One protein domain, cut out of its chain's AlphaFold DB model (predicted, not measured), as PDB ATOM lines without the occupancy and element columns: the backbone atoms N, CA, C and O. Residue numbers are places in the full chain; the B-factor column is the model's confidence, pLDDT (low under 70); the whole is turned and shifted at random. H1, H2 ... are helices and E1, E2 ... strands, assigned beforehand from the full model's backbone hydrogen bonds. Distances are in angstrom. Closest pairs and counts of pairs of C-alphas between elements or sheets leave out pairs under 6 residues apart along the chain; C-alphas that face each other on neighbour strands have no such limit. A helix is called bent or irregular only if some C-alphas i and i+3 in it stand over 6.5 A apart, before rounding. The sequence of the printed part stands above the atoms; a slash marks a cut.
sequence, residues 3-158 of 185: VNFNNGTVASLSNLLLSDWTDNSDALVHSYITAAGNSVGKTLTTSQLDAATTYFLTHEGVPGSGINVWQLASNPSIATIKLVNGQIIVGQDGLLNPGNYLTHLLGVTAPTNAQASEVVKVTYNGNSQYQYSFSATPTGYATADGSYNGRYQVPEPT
ATOM      1  N   VAL A   3      88.894 -35.514 -60.361       72.25
ATOM      2  CA  VAL A   3      88.658 -36.550 -61.370       72.25
ATOM      3  C   VAL A   3      89.164 -36.071 -62.716       72.25
ATOM      4  O   VAL A   3      88.785 -34.998 -63.180       72.25
ATOM      5  N   ASN A   4      89.994 -36.902 -63.345       77.81
ATOM      6  CA  ASN A   4      90.449 -36.711 -64.713       77.81
ATOM      7  C   ASN A   4      89.599 -37.587 -65.631       77.81
ATOM      8  O   ASN A   4      89.568 -38.809 -65.478       77.81
ATOM      9  N   PHE A   5      88.913 -36.969 -66.581       69.81
ATOM     10  CA  PHE A   5      88.170 -37.678 -67.610       69.81
ATOM     11  C   PHE A   5      89.070 -37.962 -68.818       69.81
ATOM     12  O   PHE A   5      90.009 -37.222 -69.110       69.81
ATOM     13  N   ASN A   6      88.757 -39.027 -69.561       69.12
ATOM     14  CA  ASN A   6      89.562 -39.496 -70.699       69.12
ATOM     15  C   ASN A   6      89.696 -38.469 -71.842       69.12
ATOM     16  O   ASN A   6      90.552 -38.622 -72.705       69.12
ATOM     17  N   ASN A   7      88.871 -37.419 -71.851       68.69
ATOM     18  CA  ASN A   7      88.940 -36.298 -72.792       68.69
ATOM     19  C   ASN A   7      89.895 -35.172 -72.331       68.69
ATOM     20  O   ASN A   7      89.854 -34.078 -72.887       68.69
ATOM     21  N   GLY A   8      90.704 -35.406 -71.292       66.62
ATOM     22  CA  GLY A   8      91.632 -34.423 -70.726       66.62
ATOM     23  C   GLY A   8      90.972 -33.389 -69.816       66.62
ATOM     24  O   GLY A   8      91.645 -32.465 -69.365       66.62
ATOM     25  N   THR A   9      89.673 -33.523 -69.531       67.94
ATOM     26  CA  THR A   9      88.988 -32.583 -68.646       67.94
ATOM     27  C   THR A   9      89.141 -32.964 -67.180       67.94
ATOM     28  O   THR A   9      89.079 -34.140 -66.823       67.94
ATOM     29  N   VAL A  10      89.297 -31.953 -66.326       73.81
ATOM     30  CA  VAL A  10      89.448 -32.103 -64.880       73.81
ATOM     31  C   VAL A  10      88.226 -31.522 -64.180       73.81
ATOM     32  O   VAL A  10      87.872 -30.362 -64.397       73.81
ATOM     33  N   ALA A  11      87.605 -32.319 -63.315       76.19
ATOM     34  CA  ALA A  11      86.605 -31.844 -62.368       76.19
ATOM     35  C   ALA A  11      87.131 -31.976 -60.940       76.19
ATOM     36  O   ALA A  11      87.803 -32.954 -60.609       76.19
ATOM     37  N   SER A  12      86.794 -31.021 -60.079       81.44
ATOM     38  CA  SER A  12      87.026 -31.142 -58.642       81.44
ATOM     39  C   SER A  12      85.728 -31.007 -57.862       81.44
ATOM     40  O   SER A  12      84.817 -30.277 -58.242       81.44
ATOM     41  N   LEU A  13      85.641 -31.772 -56.780       79.06
ATOM     42  CA  LEU A  13      84.544 -31.739 -55.831       79.06
ATOM     43  C   LEU A  13      85.094 -31.352 -54.469       79.06
ATOM     44  O   LEU A  13      86.136 -31.875 -54.045       79.06
ATOM     45  N   SER A  14      84.384 -30.473 -53.781       82.25
ATOM     46  CA  SER A  14      84.727 -30.052 -52.430       82.25
ATOM     47  C   SER A  14      83.494 -29.994 -51.541       82.25
ATOM     48  O   SER A  14      82.381 -29.750 -52.012       82.25
ATOM     49  N   ASN A  15      83.744 -30.171 -50.246       83.62
ATOM     50  CA  ASN A  15      82.803 -29.812 -49.196       83.62
ATOM     51  C   ASN A  15      82.517 -28.310 -49.254       83.62
ATOM     52  O   ASN A  15      83.314 -27.538 -49.804       83.62
ATOM     53  N   LEU A  16      81.390 -27.920 -48.673       91.94
ATOM     54  CA  LEU A  16      81.008 -26.520 -48.565       91.94
ATOM     55  C   LEU A  16      81.509 -25.929 -47.248       91.94
ATOM     56  O   LEU A  16      81.545 -26.588 -46.207       91.94
ATOM     57  N   LEU A  17      81.884 -24.660 -47.310       93.38
ATOM     58  CA  LEU A  17      82.151 -23.810 -46.160       93.38
ATOM     59  C   LEU A  17      80.914 -22.961 -45.862       93.38
ATOM     60  O   LEU A  17      80.078 -22.739 -46.735       93.38
ATOM     61  N   LEU A  18      80.834 -22.397 -44.654       94.56
ATOM     62  CA  LEU A  18      79.781 -21.431 -44.316       94.56
ATOM     63  C   LEU A  18      79.721 -20.279 -45.333       94.56
ATOM     64  O   LEU A  18      78.639 -19.857 -45.721       94.56
ATOM     65  N   SER A  19      80.881 -19.832 -45.825       96.00
ATOM     66  CA  SER A  19      80.959 -18.784 -46.841       96.00
ATOM     67  C   SER A  19      80.278 -19.157 -48.154       96.00
ATOM     68  O   SER A  19      79.771 -18.264 -48.808       96.00
ATOM     69  N   ASP A  20      80.248 -20.436 -48.550       95.19
ATOM     70  CA  ASP A  20      79.543 -20.860 -49.768       95.19
ATOM     71  C   ASP A  20      78.021 -20.706 -49.613       95.19
ATOM     72  O   ASP A  20      77.323 -20.402 -50.578       95.19
ATOM     73  N   TRP A  21      77.511 -20.902 -48.394       96.75
ATOM     74  CA  TRP A  21      76.097 -20.736 -48.069       96.75
ATOM     75  C   TRP A  21      75.693 -19.273 -47.984       96.75
ATOM     76  O   TRP A  21      74.641 -18.914 -48.506       96.75
ATOM     77  N   THR A  22      76.530 -18.441 -47.361       97.19
ATOM     78  CA  THR A  22      76.217 -17.027 -47.130       97.19
ATOM     79  C   THR A  22      76.583 -16.103 -48.290       97.19
ATOM     80  O   THR A  22      76.284 -14.909 -48.262       97.19
ATOM     81  N   ASP A  23      77.275 -16.621 -49.307       95.31
ATOM     82  CA  ASP A  23      77.648 -15.841 -50.483       95.31
ATOM     83  C   ASP A  23      76.415 -15.357 -51.260       95.31
ATOM     84  O   ASP A  23      75.356 -15.993 -51.270       95.31
ATOM     85  N   ASN A  24      76.572 -14.219 -51.941       94.38
ATOM     86  CA  ASN A  24      75.530 -13.605 -52.763       94.38
ATOM     87  C   ASN A  24      74.180 -13.458 -52.023       94.38
ATOM     88  O   ASN A  24      73.127 -13.806 -52.558       94.38
ATOM     89  N   SER A  25      74.220 -12.954 -50.785       95.12
ATOM     90  CA  SER A  25      73.036 -12.751 -49.932       95.12
ATOM     91  C   SER A  25      72.234 -14.040 -49.717       95.12
ATOM     92  O   SER A  25      71.033 -14.095 -49.992       95.12
ATOM     93  N   ASP A  26      72.921 -15.089 -49.261       95.88
ATOM     94  CA  ASP A  26      72.346 -16.400 -48.941       95.88
ATOM     95  C   ASP A  26      71.664 -17.099 -50.136       95.88
ATOM     96  O   ASP A  26      70.769 -17.934 -49.970       95.88
ATOM     97  N   ALA A  27      72.070 -16.787 -51.375       95.69
ATOM     98  CA  ALA A  27      71.406 -17.288 -52.583       95.69
ATOM     99  C   ALA A  27      71.351 -18.825 -52.644       95.69
ATOM    100  O   ALA A  27      70.339 -19.395 -53.064       95.69
ATOM    101  N   LEU A  28      72.419 -19.502 -52.208       95.94
ATOM    102  CA  LEU A  28      72.454 -20.962 -52.158       95.94
ATOM    103  C   LEU A  28      71.492 -21.514 -51.097       95.94
ATOM    104  O   LEU A  28      70.765 -22.467 -51.381       95.94
ATOM    105  N   VAL A  29      71.448 -20.902 -49.910       96.75
ATOM    106  CA  VAL A  29      70.528 -21.300 -48.832       96.75
ATOM    107  C   VAL A  29      69.085 -21.164 -49.305       96.75
ATOM    108  O   VAL A  29      68.319 -22.122 -49.221       96.75
ATOM    109  N   HIS A  30      68.730 -20.021 -49.898       96.62
ATOM    110  CA  HIS A  30      67.392 -19.787 -50.436       96.62
ATOM    111  C   HIS A  30      67.008 -20.808 -51.505       96.62
ATOM    112  O   HIS A  30      65.898 -21.346 -51.479       96.62
ATOM    113  N   SER A  31      67.931 -21.103 -52.423       95.38
ATOM    114  CA  SER A  31      67.732 -22.096 -53.477       95.38
ATOM    115  C   SER A  31      67.464 -23.486 -52.889       95.38
ATOM    116  O   SER A  31      66.451 -24.111 -53.216       95.38
ATOM    117  N   TYR A  32      68.314 -23.929 -51.962       94.94
ATOM    118  CA  TYR A  32      68.224 -25.242 -51.335       94.94
ATOM    119  C   TYR A  32      66.952 -25.404 -50.490       94.94
ATOM    120  O   TYR A  32      66.224 -26.381 -50.660       94.94
ATOM    121  N   ILE A  33      66.622 -24.431 -49.633       95.81
ATOM    122  CA  ILE A  33      65.424 -24.473 -48.776       95.81
ATOM    123  C   ILE A  33      64.139 -24.432 -49.609       95.81
ATOM    124  O   ILE A  33      63.184 -25.156 -49.321       95.81
ATOM    125  N   THR A  34      64.112 -23.631 -50.677       95.19
ATOM    126  CA  THR A  34      62.966 -23.587 -51.597       95.19
ATOM    127  C   THR A  34      62.757 -24.942 -52.270       95.19
ATOM    128  O   THR A  34      61.634 -25.448 -52.323       95.19
ATOM    129  N   ALA A  35      63.834 -25.562 -52.755       92.25
ATOM    130  CA  ALA A  35      63.777 -26.894 -53.344       92.25
ATOM    131  C   ALA A  35      63.354 -27.964 -52.319       92.25
ATOM    132  O   ALA A  35      62.531 -28.822 -52.649       92.25
ATOM    133  N   ALA A  36      63.826 -27.866 -51.073       92.25
ATOM    134  CA  ALA A  36      63.414 -28.731 -49.970       92.25
ATOM    135  C   ALA A  36      61.906 -28.625 -49.711       92.25
ATOM    136  O   ALA A  36      61.215 -29.643 -49.686       92.25
ATOM    137  N   GLY A  37      61.373 -27.403 -49.597       92.69
ATOM    138  CA  GLY A  37      59.937 -27.163 -49.445       92.69
ATOM    139  C   GLY A  37      59.134 -27.789 -50.585       92.69
ATOM    140  O   GLY A  37      58.211 -28.573 -50.344       92.69
ATOM    141  N   ASN A  38      59.537 -27.527 -51.830       91.00
ATOM    142  CA  ASN A  38      58.865 -28.072 -53.010       91.00
ATOM    143  C   ASN A  38      58.859 -29.609 -53.018       91.00
ATOM    144  O   ASN A  38      57.848 -30.211 -53.378       91.00
ATOM    145  N   SER A  39      59.949 -30.245 -52.576       87.94
ATOM    146  CA  SER A  39      60.063 -31.710 -52.529       87.94
ATOM    147  C   SER A  39      59.046 -32.380 -51.600       87.94
ATOM    148  O   SER A  39      58.632 -33.511 -51.847       87.94
ATOM    149  N   VAL A  40      58.592 -31.661 -50.571       88.44
ATOM    150  CA  VAL A  40      57.570 -32.124 -49.622       88.44
ATOM    151  C   VAL A  40      56.196 -31.494 -49.887       88.44
ATOM    152  O   VAL A  40      55.312 -31.529 -49.030       88.44
ATOM    153  N   GLY A  41      55.999 -30.905 -51.074       89.19
ATOM    154  CA  GLY A  41      54.728 -30.311 -51.493       89.19
ATOM    155  C   GLY A  41      54.381 -29.004 -50.776       89.19
ATOM    156  O   GLY A  41      53.203 -28.704 -50.576       89.19
ATOM    157  N   LYS A  42      55.388 -28.235 -50.346       88.81
ATOM    158  CA  LYS A  42      55.222 -26.955 -49.650       88.81
ATOM    159  C   LYS A  42      55.843 -25.817 -50.450       88.81
ATOM    160  O   LYS A  42      57.034 -25.818 -50.732       88.81
ATOM    161  N   THR A  43      55.049 -24.793 -50.732       93.56
ATOM    162  CA  THR A  43      55.567 -23.507 -51.205       93.56
ATOM    163  C   THR A  43      55.743 -22.594 -50.000       93.56
ATOM    164  O   THR A  43      54.775 -22.312 -49.293       93.56
ATOM    165  N   LEU A  44      56.977 -22.161 -49.745       91.19
ATOM    166  CA  LEU A  44      57.288 -21.271 -48.631       91.19
ATOM    167  C   LEU A  44      56.943 -19.826 -48.997       91.19
ATOM    168  O   LEU A  44      57.260 -19.351 -50.087       91.19
ATOM    169  N   THR A  45      56.313 -19.115 -48.068       94.31
ATOM    170  CA  THR A  45      56.231 -17.649 -48.113       94.31
ATOM    171  C   THR A  45      57.599 -17.030 -47.823       94.31
ATOM    172  O   THR A  45      58.463 -17.684 -47.241       94.31
ATOM    173  N   THR A  46      57.789 -15.748 -48.149       93.81
ATOM    174  CA  THR A  46      59.037 -15.022 -47.848       93.81
ATOM    175  C   THR A  46      59.411 -15.105 -46.368       93.81
ATOM    176  O   THR A  46      60.515 -15.514 -46.045       93.81
ATOM    177  N   SER A  47      58.465 -14.846 -45.459       93.88
ATOM    178  CA  SER A  47      58.738 -14.917 -44.017       93.88
ATOM    179  C   SER A  47      59.122 -16.325 -43.544       93.88
ATOM    180  O   SER A  47      59.931 -16.460 -42.628       93.88
ATOM    181  N   GLN A  48      58.557 -17.375 -44.148       94.25
ATOM    182  CA  GLN A  48      58.939 -18.754 -43.832       94.25
ATOM    183  C   GLN A  48      60.323 -19.092 -44.379       94.25
ATOM    184  O   GLN A  48      61.077 -19.787 -43.704       94.25
ATOM    185  N   LEU A  49      60.658 -18.600 -45.575       95.25
ATOM    186  CA  LEU A  49      61.990 -18.749 -46.144       95.25
ATOM    187  C   LEU A  49      63.033 -18.055 -45.259       95.25
ATOM    188  O   LEU A  49      64.007 -18.698 -44.896       95.25
ATOM    189  N   ASP A  50      62.786 -16.820 -44.816       94.88
ATOM    190  CA  ASP A  50      63.698 -16.074 -43.934       94.88
ATOM    191  C   ASP A  50      63.925 -16.788 -42.588       94.88
ATOM    192  O   ASP A  50      65.054 -16.896 -42.093       94.88
ATOM    193  N   ALA A  51      62.849 -17.318 -41.994       94.56
ATOM    194  CA  ALA A  51      62.927 -18.084 -40.754       94.56
ATOM    195  C   ALA A  51      63.718 -19.390 -40.941       94.56
ATOM    196  O   ALA A  51      64.584 -19.708 -40.124       94.56
ATOM    197  N   ALA A  52      63.463 -20.119 -42.031       95.00
ATOM    198  CA  ALA A  52      64.178 -21.346 -42.361       95.00
ATOM    199  C   ALA A  52      65.657 -21.078 -42.688       95.00
ATOM    200  O   ALA A  52      66.514 -21.834 -42.240       95.00
ATOM    201  N   THR A  53      65.979 -19.986 -43.391       96.12
ATOM    202  CA  THR A  53      67.357 -19.530 -43.647       96.12
ATOM    203  C   THR A  53      68.086 -19.270 -42.335       96.12
ATOM    204  O   THR A  53      69.172 -19.806 -42.105       96.12
ATOM    205  N   THR A  54      67.462 -18.511 -41.428       95.31
ATOM    206  CA  THR A  54      68.031 -18.236 -40.104       95.31
ATOM    207  C   THR A  54      68.281 -19.535 -39.342       95.31
ATOM    208  O   THR A  54      69.374 -19.740 -38.811       95.31
ATOM    209  N   TYR A  55      67.298 -20.439 -39.321       94.00
ATOM    210  CA  TYR A  55      67.413 -21.737 -38.663       94.00
ATOM    211  C   TYR A  55      68.558 -22.574 -39.252       94.00
ATOM    212  O   TYR A  55      69.429 -23.032 -38.516       94.00
ATOM    213  N   PHE A  56      68.613 -22.695 -40.579       94.88
ATOM    214  CA  PHE A  56      69.620 -23.459 -41.310       94.88
ATOM    215  C   PHE A  56      71.056 -23.036 -40.965       94.88
ATOM    216  O   PHE A  56      71.935 -23.879 -40.768       94.88
ATOM    217  N   LEU A  57      71.291 -21.726 -40.862       94.94
ATOM    218  CA  LEU A  57      72.617 -21.165 -40.606       94.94
ATOM    219  C   LEU A  57      73.028 -21.233 -39.127       94.94
ATOM    220  O   LEU A  57      74.216 -21.373 -38.825       94.94
ATOM    221  N   THR A  58      72.070 -21.154 -38.199       92.94
ATOM    222  CA  THR A  58      72.372 -20.894 -36.777       92.94
ATOM    223  C   THR A  58      72.028 -22.026 -35.814       92.94
ATOM    224  O   THR A  58      72.556 -22.027 -34.707       92.94
ATOM    225  N   HIS A  59      71.175 -22.979 -36.200       91.12
ATOM    226  CA  HIS A  59      70.691 -24.026 -35.299       91.12
ATOM    227  C   HIS A  59      71.323 -25.387 -35.585       91.12
ATOM    228  O   HIS A  59      71.692 -25.703 -36.720       91.12
ATOM    229  N   GLU A  60      71.396 -26.211 -34.541       86.94
ATOM    230  CA  GLU A  60      71.810 -27.607 -34.631       86.94
ATOM    231  C   GLU A  60      70.768 -28.450 -35.374       86.94
ATOM    232  O   GLU A  60      69.575 -28.377 -35.084       86.94
ATOM    233  N   GLY A  61      71.219 -29.288 -36.310       76.12
ATOM    234  CA  GLY A  61      70.329 -30.223 -37.010       76.12
ATOM    235  C   GLY A  61      69.958 -31.446 -36.169       76.12
ATOM    236  O   GLY A  61      68.910 -32.060 -36.385       76.12
ATOM    237  N   VAL A  62      70.805 -31.769 -35.187       75.00
ATOM    238  CA  VAL A  62      70.572 -32.784 -34.156       75.00
ATOM    239  C   VAL A  62      70.833 -32.135 -32.793       75.00
ATOM    240  O   VAL A  62      71.974 -31.735 -32.548       75.00
ATOM    241  N   PRO A  63      69.828 -32.025 -31.905       76.94
ATOM    242  CA  PRO A  63      70.003 -31.383 -30.604       76.94
ATOM    243  C   PRO A  63      71.126 -32.012 -29.769       76.94
ATOM    244  O   PRO A  63      71.155 -33.227 -29.568       76.94
ATOM    245  N   GLY A  64      72.028 -31.177 -29.261       80.56
ATOM    246  CA  GLY A  64      73.173 -31.569 -28.441       80.56
ATOM    247  C   GLY A  64      74.375 -32.092 -29.231       80.56
ATOM    248  O   GLY A  64      75.320 -32.585 -28.617       80.56
ATOM    249  N   SER A  65      74.356 -32.021 -30.567       81.81
ATOM    250  CA  SER A  65      75.452 -32.531 -31.404       81.81
ATOM    251  C   SER A  65      76.589 -31.531 -31.621       81.81
ATOM    252  O   SER A  65      77.687 -31.948 -31.990       81.81
ATOM    253  N   GLY A  66      76.351 -30.227 -31.441       85.19
ATOM    254  CA  GLY A  66      77.280 -29.182 -31.878       85.19
ATOM    255  C   GLY A  66      77.372 -29.022 -33.400       85.19
ATOM    256  O   GLY A  66      78.242 -28.293 -33.874       85.19
ATOM    257  N   ILE A  67      76.528 -29.721 -34.174       85.88
ATOM    258  CA  ILE A  67      76.542 -29.718 -35.640       85.88
ATOM    259  C   ILE A  67      75.306 -28.977 -36.157       85.88
ATOM    260  O   ILE A  67      74.169 -29.441 -36.021       85.88
ATOM    261  N   ASN A  68      75.539 -27.836 -36.802       89.12
ATOM    262  CA  ASN A  68      74.494 -27.025 -37.413       89.12
ATOM    263  C   ASN A  68      73.867 -27.709 -38.633       89.12
ATOM    264  O   ASN A  68      74.495 -28.525 -39.312       89.12
ATOM    265  N   VAL A  69      72.629 -27.331 -38.957       90.12
ATOM    266  CA  VAL A  69      71.888 -27.863 -40.115       90.12
ATOM    267  C   VAL A  69      72.678 -27.685 -41.417       90.12
ATOM    268  O   VAL A  69      72.760 -28.620 -42.217       90.12
ATOM    269  N   TRP A  70      73.314 -26.525 -41.618       92.19
ATOM    270  CA  TRP A  70      74.149 -26.290 -42.797       92.19
ATOM    271  C   TRP A  70      75.345 -27.241 -42.878       92.19
ATOM    272  O   TRP A  70      75.714 -27.662 -43.973       92.19
ATOM    273  N   GLN A  71      75.932 -27.632 -41.743       90.69
ATOM    274  CA  GLN A  71      77.088 -28.533 -41.716       90.69
ATOM    275  C   GLN A  71      76.701 -29.940 -42.162       90.69
ATOM    276  O   GLN A  71      77.453 -30.556 -42.913       90.69
ATOM    277  N   LEU A  72      75.510 -30.410 -41.770       87.00
ATOM    278  CA  LEU A  72      74.959 -31.674 -42.264       87.00
ATOM    279  C   LEU A  72      74.826 -31.644 -43.791       87.00
ATOM    280  O   LEU A  72      75.264 -32.569 -44.458       87.00
ATOM    281  N   ALA A  73      74.324 -30.542 -44.352       89.50
ATOM    282  CA  ALA A  73      74.193 -30.374 -45.799       89.50
ATOM    283  C   ALA A  73      75.525 -30.146 -46.544       89.50
ATOM    284  O   ALA A  73      75.527 -30.122 -47.770       89.50
ATOM    285  N   SER A  74      76.645 -29.943 -45.845       90.00
ATOM    286  CA  SER A  74      77.918 -29.502 -46.448       90.00
ATOM    287  C   SER A  74      78.961 -30.597 -46.621       90.00
ATOM    288  O   SER A  74      80.038 -30.323 -47.162       90.00
ATOM    289  N   ASN A  75      78.690 -31.805 -46.127       79.50
ATOM    290  CA  ASN A  75      79.668 -32.887 -46.082       79.50
ATOM    291  C   ASN A  75      79.219 -34.093 -46.923       79.50
ATOM    292  O   ASN A  75      78.897 -35.140 -46.366       79.50
ATOM    293  N   PRO A  76      79.176 -33.949 -48.257       76.19
ATOM    294  CA  PRO A  76      78.663 -34.989 -49.132       76.19
ATOM    295  C   PRO A  76      79.546 -36.242 -49.113       76.19
ATOM    296  O   PRO A  76      80.756 -36.174 -49.356       76.19
ATOM    297  N   SER A  77      78.926 -37.409 -48.927       72.38
ATOM    298  CA  SER A  77      79.575 -38.702 -49.170       72.38
ATOM    299  C   SER A  77      79.508 -39.029 -50.663       72.38
ATOM    300  O   SER A  77      78.481 -39.449 -51.198       72.38
ATOM    301  N   ILE A  78      80.603 -38.773 -51.383       70.81
ATOM    302  CA  ILE A  78      80.667 -38.977 -52.835       70.81
ATOM    303  C   ILE A  78      81.087 -40.418 -53.136       70.81
ATOM    304  O   ILE A  78      82.255 -40.780 -52.985       70.81
ATOM    305  N   ALA A  79      80.153 -41.219 -53.649       62.94
ATOM    306  CA  ALA A  79      80.385 -42.615 -54.006       62.94
ATOM    307  C   ALA A  79      80.923 -42.786 -55.437       62.94
ATOM    308  O   ALA A  79      81.781 -43.631 -55.693       62.94
ATOM    309  N   THR A  80      80.421 -42.012 -56.409       64.31
ATOM    310  CA  THR A  80      80.875 -42.115 -57.810       64.31
ATOM    311  C   THR A  80      80.827 -40.784 -58.541       64.31
ATOM    312  O   THR A  80      79.962 -39.954 -58.289       64.31
ATOM    313  N   ILE A  81      81.715 -40.617 -59.520       68.31
ATOM    314  CA  ILE A  81      81.667 -39.524 -60.493       68.31
ATOM    315  C   ILE A  81      81.858 -40.142 -61.872       68.31
ATOM    316  O   ILE A  81      82.794 -40.915 -62.083       68.31
ATOM    317  N   LYS A  82      80.960 -39.847 -62.811       68.38
ATOM    318  CA  LYS A  82      81.023 -40.388 -64.175       68.38
ATOM    319  C   LYS A  82      80.672 -39.313 -65.186       68.38
ATOM    320  O   LYS A  82      79.724 -38.577 -64.967       68.38
ATOM    321  N   LEU A  83      81.390 -39.280 -66.304       63.41
ATOM    322  CA  LEU A  83      80.979 -38.525 -67.482       63.41
ATOM    323  C   LEU A  83      80.149 -39.452 -68.374       63.41
ATOM    324  O   LEU A  83      80.660 -40.469 -68.843       63.41
ATOM    325  N   VAL A  84      78.876 -39.138 -68.589       66.06
ATOM    326  CA  VAL A  84      77.968 -39.917 -69.441       66.06
ATOM    327  C   VAL A  84      77.343 -38.974 -70.454       66.06
ATOM    328  O   VAL A  84      76.678 -38.023 -70.070       66.06
ATOM    329  N   ASN A  85      77.570 -39.218 -71.748       63.97
ATOM    330  CA  ASN A  85      77.086 -38.353 -72.834       63.97
ATOM    331  C   ASN A  85      77.456 -36.867 -72.642       63.97
ATOM    332  O   ASN A  85      76.667 -35.981 -72.950       63.97
ATOM    333  N   GLY A  86      78.644 -36.601 -72.091       59.38
ATOM    334  CA  GLY A  86      79.098 -35.247 -71.775       59.38
ATOM    335  C   GLY A  86      78.591 -34.680 -70.447       59.38
ATOM    336  O   GLY A  86      79.031 -33.604 -70.094       59.38
ATOM    337  N   GLN A  87      77.753 -35.396 -69.689       57.84
ATOM    338  CA  GLN A  87      77.219 -34.943 -68.399       57.84
ATOM    339  C   GLN A  87      77.984 -35.536 -67.218       57.84
ATOM    340  O   GLN A  87      78.229 -36.746 -67.184       57.84
ATOM    341  N   ILE A  88      78.311 -34.714 -66.219       63.03
ATOM    342  CA  ILE A  88      78.869 -35.199 -64.953       63.03
ATOM    343  C   ILE A  88      77.738 -35.715 -64.063       63.03
ATOM    344  O   ILE A  88      76.899 -34.966 -63.575       63.03
ATOM    345  N   ILE A  89      77.759 -37.016 -63.798       65.00
ATOM    346  CA  ILE A  89      76.880 -37.683 -62.845       65.00
ATOM    347  C   ILE A  89      77.651 -37.890 -61.546       65.00
ATOM    348  O   ILE A  89      78.638 -38.632 -61.534       65.00
ATOM    349  N   VAL A  90      77.166 -37.291 -60.457       65.56
ATOM    350  CA  VAL A  90      77.689 -37.492 -59.101       65.56
ATOM    351  C   VAL A  90      76.743 -38.426 -58.348       65.56
ATOM    352  O   VAL A  90      75.612 -38.070 -58.038       65.56
ATOM    353  N   GLY A  91      77.185 -39.649 -58.070       64.69
ATOM    354  CA  GLY A  91      76.498 -40.520 -57.119       64.69
ATOM    355  C   GLY A  91      76.892 -40.118 -55.705       64.69
ATOM    356  O   GLY A  91      78.070 -40.241 -55.368       64.69
ATOM    357  N   GLN A  92      75.926 -39.640 -54.925       68.38
ATOM    358  CA  GLN A  92      76.091 -39.280 -53.517       68.38
ATOM    359  C   GLN A  92      75.280 -40.253 -52.662       68.38
ATOM    360  O   GLN A  92      74.228 -40.724 -53.109       68.38
ATOM    361  N   ASP A  93      75.754 -40.531 -51.454       63.38
ATOM    362  CA  ASP A  93      74.862 -41.015 -50.404       63.38
ATOM    363  C   ASP A  93      74.062 -39.814 -49.881       63.38
ATOM    364  O   ASP A  93      74.606 -38.716 -49.842       63.38
ATOM    365  N   GLY A  94      72.763 -39.976 -49.615       68.44
ATOM    366  CA  GLY A  94      71.919 -38.879 -49.134       68.44
ATOM    367  C   GLY A  94      72.065 -38.632 -47.631       68.44
ATOM    368  O   GLY A  94      72.679 -39.420 -46.912       68.44
ATOM    369  N   LEU A  95      71.400 -37.580 -47.144       75.25
ATOM    370  CA  LEU A  95      71.431 -37.187 -45.737       75.25
ATOM    371  C   LEU A  95      70.917 -38.303 -44.819       75.25
ATOM    372  O   LEU A  95      69.882 -38.925 -45.076       75.25
ATOM    373  N   LEU A  96      71.589 -38.489 -43.680       70.00
ATOM    374  CA  LEU A  96      71.106 -39.345 -42.597       70.00
ATOM    375  C   LEU A  96      69.778 -38.800 -42.038       70.00
ATOM    376  O   LEU A  96      69.690 -37.637 -41.649       70.00
ATOM    377  N   ASN A  97      68.753 -39.656 -41.941       73.06
ATOM    378  CA  ASN A  97      67.410 -39.305 -41.449       73.06
ATOM    379  C   ASN A  97      66.797 -38.066 -42.142       73.06
ATOM    380  O   ASN A  97      66.444 -37.088 -41.467       73.06
ATOM    381  N   PRO A  98      66.593 -38.103 -43.473       80.31
ATOM    382  CA  PRO A  98      66.174 -36.933 -44.248       80.31
ATOM    383  C   PRO A  98      64.818 -36.377 -43.785       80.31
ATOM    384  O   PRO A  98      64.601 -35.172 -43.838       80.31
ATOM    385  N   GLY A  99      63.924 -37.218 -43.253       84.50
ATOM    386  CA  GLY A  99      62.650 -36.773 -42.684       84.50
ATOM    387  C   GLY A  99      62.808 -35.849 -41.470       84.50
ATOM    388  O   GLY A  99      62.169 -34.800 -41.414       84.50
ATOM    389  N   ASN A 100      63.689 -36.185 -40.521       82.75
ATOM    390  CA  ASN A 100      63.945 -35.334 -39.352       82.75
ATOM    391  C   ASN A 100      64.665 -34.049 -39.760       82.75
ATOM    392  O   ASN A 100      64.276 -32.967 -39.330       82.75
ATOM    393  N   TYR A 101      65.657 -34.169 -40.645       87.06
ATOM    394  CA  TYR A 101      66.363 -33.027 -41.212       87.06
ATOM    395  C   TYR A 101      65.397 -32.025 -41.866       87.06
ATOM    396  O   TYR A 101      65.389 -30.847 -41.514       87.06
ATOM    397  N   LEU A 102      64.529 -32.499 -42.767       89.31
ATOM    398  CA  LEU A 102      63.545 -31.664 -43.458       89.31
ATOM    399  C   LEU A 102      62.481 -31.122 -42.501       89.31
ATOM    400  O   LEU A 102      62.034 -29.990 -42.671       89.31
ATOM    401  N   THR A 103      62.105 -31.896 -41.480       87.69
ATOM    402  CA  THR A 103      61.144 -31.445 -40.467       87.69
ATOM    403  C   THR A 103      61.678 -30.268 -39.668       87.69
ATOM    404  O   THR A 103      60.968 -29.282 -39.478       87.69
ATOM    405  N   HIS A 104      62.936 -30.346 -39.240       85.31
ATOM    406  CA  HIS A 104      63.606 -29.255 -38.547       85.31
ATOM    407  C   HIS A 104      63.810 -28.048 -39.463       85.31
ATOM    408  O   HIS A 104      63.474 -26.932 -39.078       85.31
ATOM    409  N   LEU A 105      64.281 -28.272 -40.692       90.00
ATOM    410  CA  LEU A 105      64.541 -27.203 -41.653       90.00
ATOM    411  C   LEU A 105      63.283 -26.405 -42.016       90.00
ATOM    412  O   LEU A 105      63.330 -25.184 -42.118       90.00
ATOM    413  N   LEU A 106      62.163 -27.095 -42.238       89.94
ATOM    414  CA  LEU A 106      60.932 -26.486 -42.746       89.94
ATOM    415  C   LEU A 106      59.918 -26.154 -41.641       89.94
ATOM    416  O   LEU A 106      58.895 -25.531 -41.922       89.94
ATOM    417  N   GLY A 107      60.154 -26.602 -40.404       85.12
ATOM    418  CA  GLY A 107      59.222 -26.441 -39.284       85.12
ATOM    419  C   GLY A 107      57.903 -27.208 -39.455       85.12
ATOM    420  O   GLY A 107      56.903 -26.868 -38.822       85.12
ATOM    421  N   VAL A 108      57.868 -28.221 -40.327       83.56
ATOM    422  CA  VAL A 108      56.684 -29.042 -40.631       83.56
ATOM    423  C   VAL A 108      57.085 -30.497 -40.810       83.56
ATOM    424  O   VAL A 108      58.128 -30.772 -41.380       83.56
ATOM    425  N   THR A 109      56.252 -31.444 -40.381       87.94
ATOM    426  CA  THR A 109      56.561 -32.874 -40.520       87.94
ATOM    427  C   THR A 109      56.765 -33.266 -41.984       87.94
ATOM    428  O   THR A 109      55.852 -33.141 -42.804       87.94
ATOM    429  N   ALA A 110      57.960 -33.760 -42.301       87.25
ATOM    430  CA  ALA A 110      58.283 -34.287 -43.618       87.25
ATOM    431  C   ALA A 110      57.642 -35.677 -43.831       87.25
ATOM    432  O   ALA A 110      57.504 -36.446 -42.874       87.25
ATOM    433  N   PRO A 111      57.268 -36.036 -45.072       85.00
ATOM    434  CA  PRO A 111      56.789 -37.377 -45.401       85.00
ATOM    435  C   PRO A 111      57.793 -38.479 -45.029       85.00
ATOM    436  O   PRO A 111      59.005 -38.287 -45.119       85.00
ATOM    437  N   THR A 112      57.301 -39.673 -44.688       79.12
ATOM    438  CA  THR A 112      58.139 -40.825 -44.292       79.12
ATOM    439  C   THR A 112      59.107 -41.283 -45.389       79.12
ATOM    440  O   THR A 112      60.142 -41.867 -45.095       79.12
ATOM    441  N   ASN A 113      58.787 -41.012 -46.654       77.56
ATOM    442  CA  ASN A 113      59.609 -41.330 -47.820       77.56
ATOM    443  C   ASN A 113      60.388 -40.118 -48.361       77.56
ATOM    444  O   ASN A 113      60.847 -40.164 -49.503       77.56
ATOM    445  N   ALA A 114      60.487 -39.027 -47.595       83.69
ATOM    446  CA  ALA A 114      61.215 -37.846 -48.027       83.69
ATOM    447  C   ALA A 114      62.698 -38.164 -48.260       83.69
ATOM    448  O   ALA A 114      63.299 -38.987 -47.570       83.69
ATOM    449  N   GLN A 115      63.282 -37.494 -49.248       83.81
ATOM    450  CA  GLN A 115      64.671 -37.665 -49.650       83.81
ATOM    451  C   GLN A 115      65.345 -36.302 -49.663       83.81
ATOM    452  O   GLN A 115      64.730 -35.308 -50.036       83.81
ATOM    453  N   ALA A 116      66.614 -36.261 -49.280       84.81
ATOM    454  CA  ALA A 116      67.431 -35.064 -49.359       84.81
ATOM    455  C   ALA A 116      68.893 -35.482 -49.520       84.81
ATOM    456  O   ALA A 116      69.354 -36.366 -48.798       84.81
ATOM    457  N   SER A 117      69.596 -34.881 -50.474       84.00
ATOM    458  CA  SER A 117      71.046 -35.004 -50.589       84.00
ATOM    459  C   SER A 117      71.739 -33.887 -49.819       84.00
ATOM    460  O   SER A 117      71.198 -32.789 -49.677       84.00
ATOM    461  N   GLU A 118      72.983 -34.119 -49.422       86.69
ATOM    462  CA  GLU A 118      73.940 -33.046 -49.188       86.69
ATOM    463  C   GLU A 118      74.147 -32.214 -50.465       86.69
ATOM    464  O   GLU A 118      73.737 -32.573 -51.577       86.69
ATOM    465  N   VAL A 119      74.802 -31.069 -50.309       87.62
ATOM    466  CA  VAL A 119      75.215 -30.220 -51.418       87.62
ATOM    467  C   VAL A 119      76.671 -30.498 -51.752       87.62
ATOM    468  O   VAL A 119      77.543 -30.536 -50.887       87.62
ATOM    469  N   VAL A 120      76.947 -30.651 -53.042       84.38
ATOM    470  CA  VAL A 120      78.296 -30.793 -53.588       84.38
ATOM    471  C   VAL A 120      78.652 -29.543 -54.370       84.38
ATOM    472  O   VAL A 120      77.917 -29.140 -55.270       84.38
ATOM    473  N   LYS A 121      79.833 -28.978 -54.111       87.12
ATOM    474  CA  LYS A 121      80.442 -27.996 -55.010       87.12
ATOM    475  C   LYS A 121      81.231 -28.731 -56.088       87.12
ATOM    476  O   LYS A 121      82.226 -29.386 -55.787       87.12
ATOM    477  N   VAL A 122      80.792 -28.627 -57.338       81.19
ATOM    478  CA  VAL A 122      81.458 -29.190 -58.519       81.19
ATOM    479  C   VAL A 122      82.142 -28.059 -59.270       81.19
ATOM    480  O   VAL A 122      81.482 -27.126 -59.712       81.19
ATOM    481  N   THR A 123      83.458 -28.140 -59.437       81.88
ATOM    482  CA  THR A 123      84.218 -27.216 -60.282       81.88
ATOM    483  C   THR A 123      84.644 -27.913 -61.561       81.88
ATOM    484  O   THR A 123      85.304 -28.950 -61.517       81.88
ATOM    485  N   TYR A 124      84.298 -27.317 -62.697       75.12
ATOM    486  CA  TYR A 124      84.636 -27.798 -64.029       75.12
ATOM    487  C   TYR A 124      85.229 -26.662 -64.861       75.12
ATOM    488  O   TYR A 124      84.604 -25.613 -65.021       75.12
ATOM    489  N   ASN A 125      86.447 -26.850 -65.380       73.88
ATOM    490  CA  ASN A 125      87.169 -25.832 -66.160       73.88
ATOM    491  C   ASN A 125      87.181 -24.438 -65.492       73.88
ATOM    492  O   ASN A 125      87.013 -23.419 -66.155       73.88
ATOM    493  N   GLY A 126      87.336 -24.402 -64.164       76.62
ATOM    494  CA  GLY A 126      87.361 -23.166 -63.372       76.62
ATOM    495  C   GLY A 126      85.991 -22.595 -62.987       76.62
ATOM    496  O   GLY A 126      85.948 -21.644 -62.215       76.62
ATOM    497  N   ASN A 127      84.882 -23.176 -63.454       78.75
ATOM    498  CA  ASN A 127      83.530 -22.758 -63.082       78.75
ATOM    499  C   ASN A 127      82.968 -23.671 -61.995       78.75
ATOM    500  O   ASN A 127      82.887 -24.884 -62.195       78.75
ATOM    501  N   SER A 128      82.567 -23.093 -60.863       83.81
ATOM    502  CA  SER A 128      81.949 -23.827 -59.756       83.81
ATOM    503  C   SER A 128      80.426 -23.784 -59.823       83.81
ATOM    504  O   SER A 128      79.835 -22.752 -60.134       83.81
ATOM    505  N   GLN A 129      79.792 -24.900 -59.477       83.88
ATOM    506  CA  GLN A 129      78.347 -25.032 -59.329       83.88
ATOM    507  C   GLN A 129      78.015 -25.861 -58.096       83.88
ATOM    508  O   GLN A 129      78.761 -26.773 -57.742       83.88
ATOM    509  N   TYR A 130      76.880 -25.567 -57.470       86.62
ATOM    510  CA  TYR A 130      76.357 -26.343 -56.353       86.62
ATOM    511  C   TYR A 130      75.303 -27.316 -56.854       86.62
ATOM    512  O   TYR A 130      74.429 -26.939 -57.629       86.62
ATOM    513  N   GLN A 131      75.414 -28.565 -56.424       81.69
ATOM    514  CA  GLN A 131      74.572 -29.655 -56.887       81.69
ATOM    515  C   GLN A 131      73.959 -30.389 -55.712       81.69
ATOM    516  O   GLN A 131      74.668 -30.795 -54.792       81.69
ATOM    517  N   TYR A 132      72.644 -30.560 -55.771       84.69
ATOM    518  CA  TYR A 132      71.839 -31.227 -54.760       84.69
ATOM    519  C   TYR A 132      70.521 -31.696 -55.378       84.69
ATOM    520  O   TYR A 132      70.131 -31.239 -56.455       84.69
ATOM    521  N   SER A 133      69.818 -32.606 -54.712       82.75
ATOM    522  CA  SER A 133      68.476 -33.017 -55.112       82.75
ATOM    523  C   SER A 133      67.711 -33.660 -53.954       82.75
ATOM    524  O   SER A 133      68.274 -34.231 -53.024       82.75
ATOM    525  N   PHE A 134      66.387 -33.586 -54.044       84.19
ATOM    526  CA  PHE A 134      65.434 -34.194 -53.114       84.19
ATOM    527  C   PHE A 134      64.686 -35.374 -53.753       84.19
ATOM    528  O   PHE A 134      63.645 -35.811 -53.272       84.19
ATOM    529  N   SER A 135      65.199 -35.865 -54.882       79.31
ATOM    530  CA  SER A 135      64.708 -37.042 -55.591       79.31
ATOM    531  C   SER A 135      65.894 -37.834 -56.128       79.31
ATOM    532  O   SER A 135      66.721 -37.321 -56.890       79.31
ATOM    533  N   ALA A 136      66.001 -39.081 -55.695       69.06
ATOM    534  CA  ALA A 136      67.124 -39.956 -55.964       69.06
ATOM    535  C   ALA A 136      66.670 -41.137 -56.835       69.06
ATOM    536  O   ALA A 136      65.618 -41.732 -56.599       69.06
ATOM    537  N   THR A 137      67.473 -41.524 -57.832       64.75
ATOM    538  CA  THR A 137      67.196 -42.749 -58.604       64.75
ATOM    539  C   THR A 137      67.631 -43.967 -57.789       64.75
ATOM    540  O   THR A 137      68.823 -44.042 -57.475       64.75
ATOM    541  N   PRO A 138      66.747 -44.936 -57.472       60.75
ATOM    542  CA  PRO A 138      67.123 -46.123 -56.707       60.75
ATOM    543  C   PRO A 138      68.289 -46.865 -57.367       60.75
ATOM    544  O   PRO A 138      68.239 -47.205 -58.547       60.75
ATOM    545  N   THR A 139      69.354 -47.109 -56.608       56.09
ATOM    546  CA  THR A 139      70.558 -47.813 -57.086       56.09
ATOM    547  C   THR A 139      70.573 -49.288 -56.703       56.09
ATOM    548  O   THR A 139      71.413 -50.030 -57.206       56.09
ATOM    549  N   GLY A 140      69.663 -49.707 -55.815       50.94
ATOM    550  CA  GLY A 140      69.661 -51.035 -55.198       50.94
ATOM    551  C   GLY A 140      70.669 -51.196 -54.055       50.94
ATOM    552  O   GLY A 140      70.724 -52.269 -53.463       50.94
ATOM    553  N   TYR A 141      71.434 -50.150 -53.725       45.78
ATOM    554  CA  TYR A 141      72.318 -50.110 -52.562       45.78
ATOM    555  C   TYR A 141      71.624 -49.375 -51.412       45.78
ATOM    556  O   TYR A 141      70.938 -48.381 -51.639       45.78
ATOM    557  N   ALA A 142      71.798 -49.898 -50.200       51.94
ATOM    558  CA  ALA A 142      71.413 -49.268 -48.946       51.94
ATOM    559  C   ALA A 142      72.542 -49.501 -47.940       51.94
ATOM    560  O   ALA A 142      73.115 -50.594 -47.872       51.94
ATOM    561  N   THR A 143      72.883 -48.475 -47.177       51.06
ATOM    562  CA  THR A 143      73.682 -48.622 -45.956       51.06
ATOM    563  C   THR A 143      72.865 -49.363 -44.888       51.06
ATOM    564  O   THR A 143      71.633 -49.401 -44.921       51.06
ATOM    565  N   ALA A 144      73.549 -49.975 -43.918       47.31
ATOM    566  CA  ALA A 144      72.898 -50.761 -42.863       47.31
ATOM    567  C   ALA A 144      71.983 -49.929 -41.940       47.31
ATOM    568  O   ALA A 144      71.135 -50.497 -41.255       47.31
ATOM    569  N   ASP A 145      72.150 -48.605 -41.921       51.94
ATOM    570  CA  ASP A 145      71.357 -47.669 -41.119       51.94
ATOM    571  C   ASP A 145      70.162 -47.059 -41.878       51.94
ATOM    572  O   ASP A 145      69.408 -46.275 -41.304       51.94
ATOM    573  N   GLY A 146      69.949 -47.439 -43.144       47.56
ATOM    574  CA  GLY A 146      68.818 -46.972 -43.945       47.56
ATOM    575  C   GLY A 146      68.991 -45.577 -44.553       47.56
ATOM    576  O   GLY A 146      68.005 -45.010 -45.031       47.56
ATOM    577  N   SER A 147      70.206 -45.019 -44.569       52.47
ATOM    578  CA  SER A 147      70.500 -43.844 -45.400       52.47
ATOM    579  C   SER A 147      70.376 -44.221 -46.889       52.47
ATOM    580  O   SER A 147      71.038 -45.129 -47.383       52.47
ATOM    581  N   TYR A 148      69.442 -43.579 -47.603       56.50
ATOM    582  CA  TYR A 148      69.171 -43.860 -49.015       56.50
ATOM    583  C   TYR A 148      70.186 -43.152 -49.917       56.50
ATOM    584  O   TYR A 148      70.379 -41.941 -49.859       56.50
ATOM    585  N   ASN A 149      70.770 -43.929 -50.818       49.53
ATOM    586  CA  ASN A 149      71.879 -43.590 -51.698       49.53
ATOM    587  C   ASN A 149      71.463 -43.790 -53.161       49.53
ATOM    588  O   ASN A 149      71.998 -44.601 -53.929       49.53
ATOM    589  N   GLY A 150      70.410 -43.063 -53.536       50.94
ATOM    590  CA  GLY A 150      70.002 -42.972 -54.926       50.94
ATOM    591  C   GLY A 150      70.950 -42.070 -55.719       50.94
ATOM    592  O   GLY A 150      71.589 -41.170 -55.188       50.94
ATOM    593  N   ARG A 151      71.066 -42.301 -57.027       57.03
ATOM    594  CA  ARG A 151      71.891 -41.442 -57.888       57.03
ATOM    595  C   ARG A 151      71.173 -40.122 -58.121       57.03
ATOM    596  O   ARG A 151      70.073 -40.115 -58.677       57.03
ATOM    597  N   TYR A 152      71.830 -39.031 -57.754       58.44
ATOM    598  CA  TYR A 152      71.387 -37.680 -58.057       58.44
ATOM    599  C   TYR A 152      71.973 -37.267 -59.411       58.44
ATOM    600  O   TYR A 152      73.187 -37.156 -59.587       58.44
ATOM    601  N   GLN A 153      71.107 -37.148 -60.418       55.12
ATOM    602  CA  GLN A 153      71.503 -36.734 -61.763       55.12
ATOM    603  C   GLN A 153      71.427 -35.217 -61.866       55.12
ATOM    604  O   GLN A 153      70.399 -34.619 -61.565       55.12
ATOM    605  N   VAL A 154      72.522 -34.615 -62.312       51.84
ATOM    606  CA  VAL A 154      72.634 -33.178 -62.535       51.84
ATOM    607  C   VAL A 154      72.563 -32.929 -64.040       51.84
ATOM    608  O   VAL A 154      73.436 -33.415 -64.763       51.84
ATOM    609  N   PRO A 155      71.560 -32.193 -64.544       43.84
ATOM    610  CA  PRO A 155      71.566 -31.732 -65.924       43.84
ATOM    611  C   PRO A 155      72.681 -30.700 -66.127       43.84
ATOM    612  O   PRO A 155      72.858 -29.799 -65.307       43.84
ATOM    613  N   GLU A 156      73.405 -30.803 -67.243       41.12
ATOM    614  CA  GLU A 156      74.293 -29.733 -67.706       41.12
ATOM    615  C   GLU A 156      73.519 -28.403 -67.770       41.12
ATOM    616  O   GLU A 156      72.411 -28.364 -68.322       41.12
ATOM    617  N   PRO A 157      74.103 -27.281 -67.321       39.22
ATOM    618  CA  PRO A 157      73.700 -25.988 -67.836       39.22
ATOM    619  C   PRO A 157      73.935 -26.024 -69.346       39.22
ATOM    620  O   PRO A 157      75.058 -26.224 -69.806       39.22
ATOM    621  N   THR A 158      72.891 -25.807 -70.138       48.41
ATOM    622  CA  THR A 158      72.938 -25.697 -71.608       48.41
ATOM    623  C   THR A 158      74.007 -24.718 -72.129       48.41
ATOM    624  O   THR A 158      74.394 -24.776 -73.295       48.41
TER     625      THR A 158
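What this domain is: This is residues 3 to 158 of the 185 residues of the protein "PEP-CTERM sorting domain-containing protein" of Methylococcales bacterium (UniProt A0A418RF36). The model has a strand end and a helix end: a small three-stranded sheet, E1, E4 and E5, stands loosely opposite the hairpin of E2 and E3, and beyond them the four helices make a cluster of crossed helices round H2. A long tail with no named element, residues 132 to 158, makes a wide loop and comes back to pair briefly with E3. The printed part has 156 residues, with four named helices and five named strands, in the order E1 H1 H2 H3 E2 E3 H4 E4 E5, and is mixed in class. Both sheets, E1 - E4 - E5 and E2 - E3, are antiparallel. The whole is compact, with a radius of gyration of the C-alphas of 15.6 A and spans of 46 by 37 by 30 A.

How they stand to each other: E4, residues 120 to 124, is the inner strand of the larger sheet. E1, residues 10 to 14, is its antiparallel neighbour, with N 123 and O 12 2.8 A apart. E5, residues 127 to 131, forms a hairpin with E4, with N 122 and O 129 2.8 A apart. E2, residues 77 to 84, and E3, residues 87 to 93, form the other hairpin, with N 84 and O 87 2.8 A apart. E3 and E4 are near each other, with 5 pairs of C-alphas within 10 A, while E1 and E2 are apart. H1, residues 18 to 39, only grazes the larger sheet with its residues 20 to 32. H1 is irregular, with C-alphas 21 and 24 8.6 A apart, and has a kink of 99 degrees near residue 26. H2, residues 46 to 58, touches H1 at a steep tilt of 57 degrees, opposite ways; the closest C-alphas, of Val 29 and Thr 53, are 6.3 A apart. H2 also touches H4, residues 98 to 106, with the C-alphas of Ala 52 and Leu 105 closest at 5.9 A. H3, residues 69 to 72, touches H2, with the C-alphas of Phe 56 and Val 69 closest at 5.1 A. In H2 and H4 every O i to N i+4 pair is within hydrogen-bond range, in H1 13 of 18, and H3 is too short for such a pair.

Where its parts are: E1 begins at C-alpha 10 (89.448, -32.103, -64.880), and E5 ends at C-alpha 131 (74.572, -29.655, -56.887). From first to last C-alpha, H1 measures 23.7 A, E2 20.4 A, E3 19.1 A and H2 18.3 A.

The domain as a whole: The C-alphas farthest apart, of Asn 6 and Ser 47, are 47.6 A apart. The printed part has no cut, and the link from H4 to E4, 13 residues, is long. The mean pLDDT of the printed part is 78.9; residues 5 to 9, 79 to 94 and 136 to 158 are under 70.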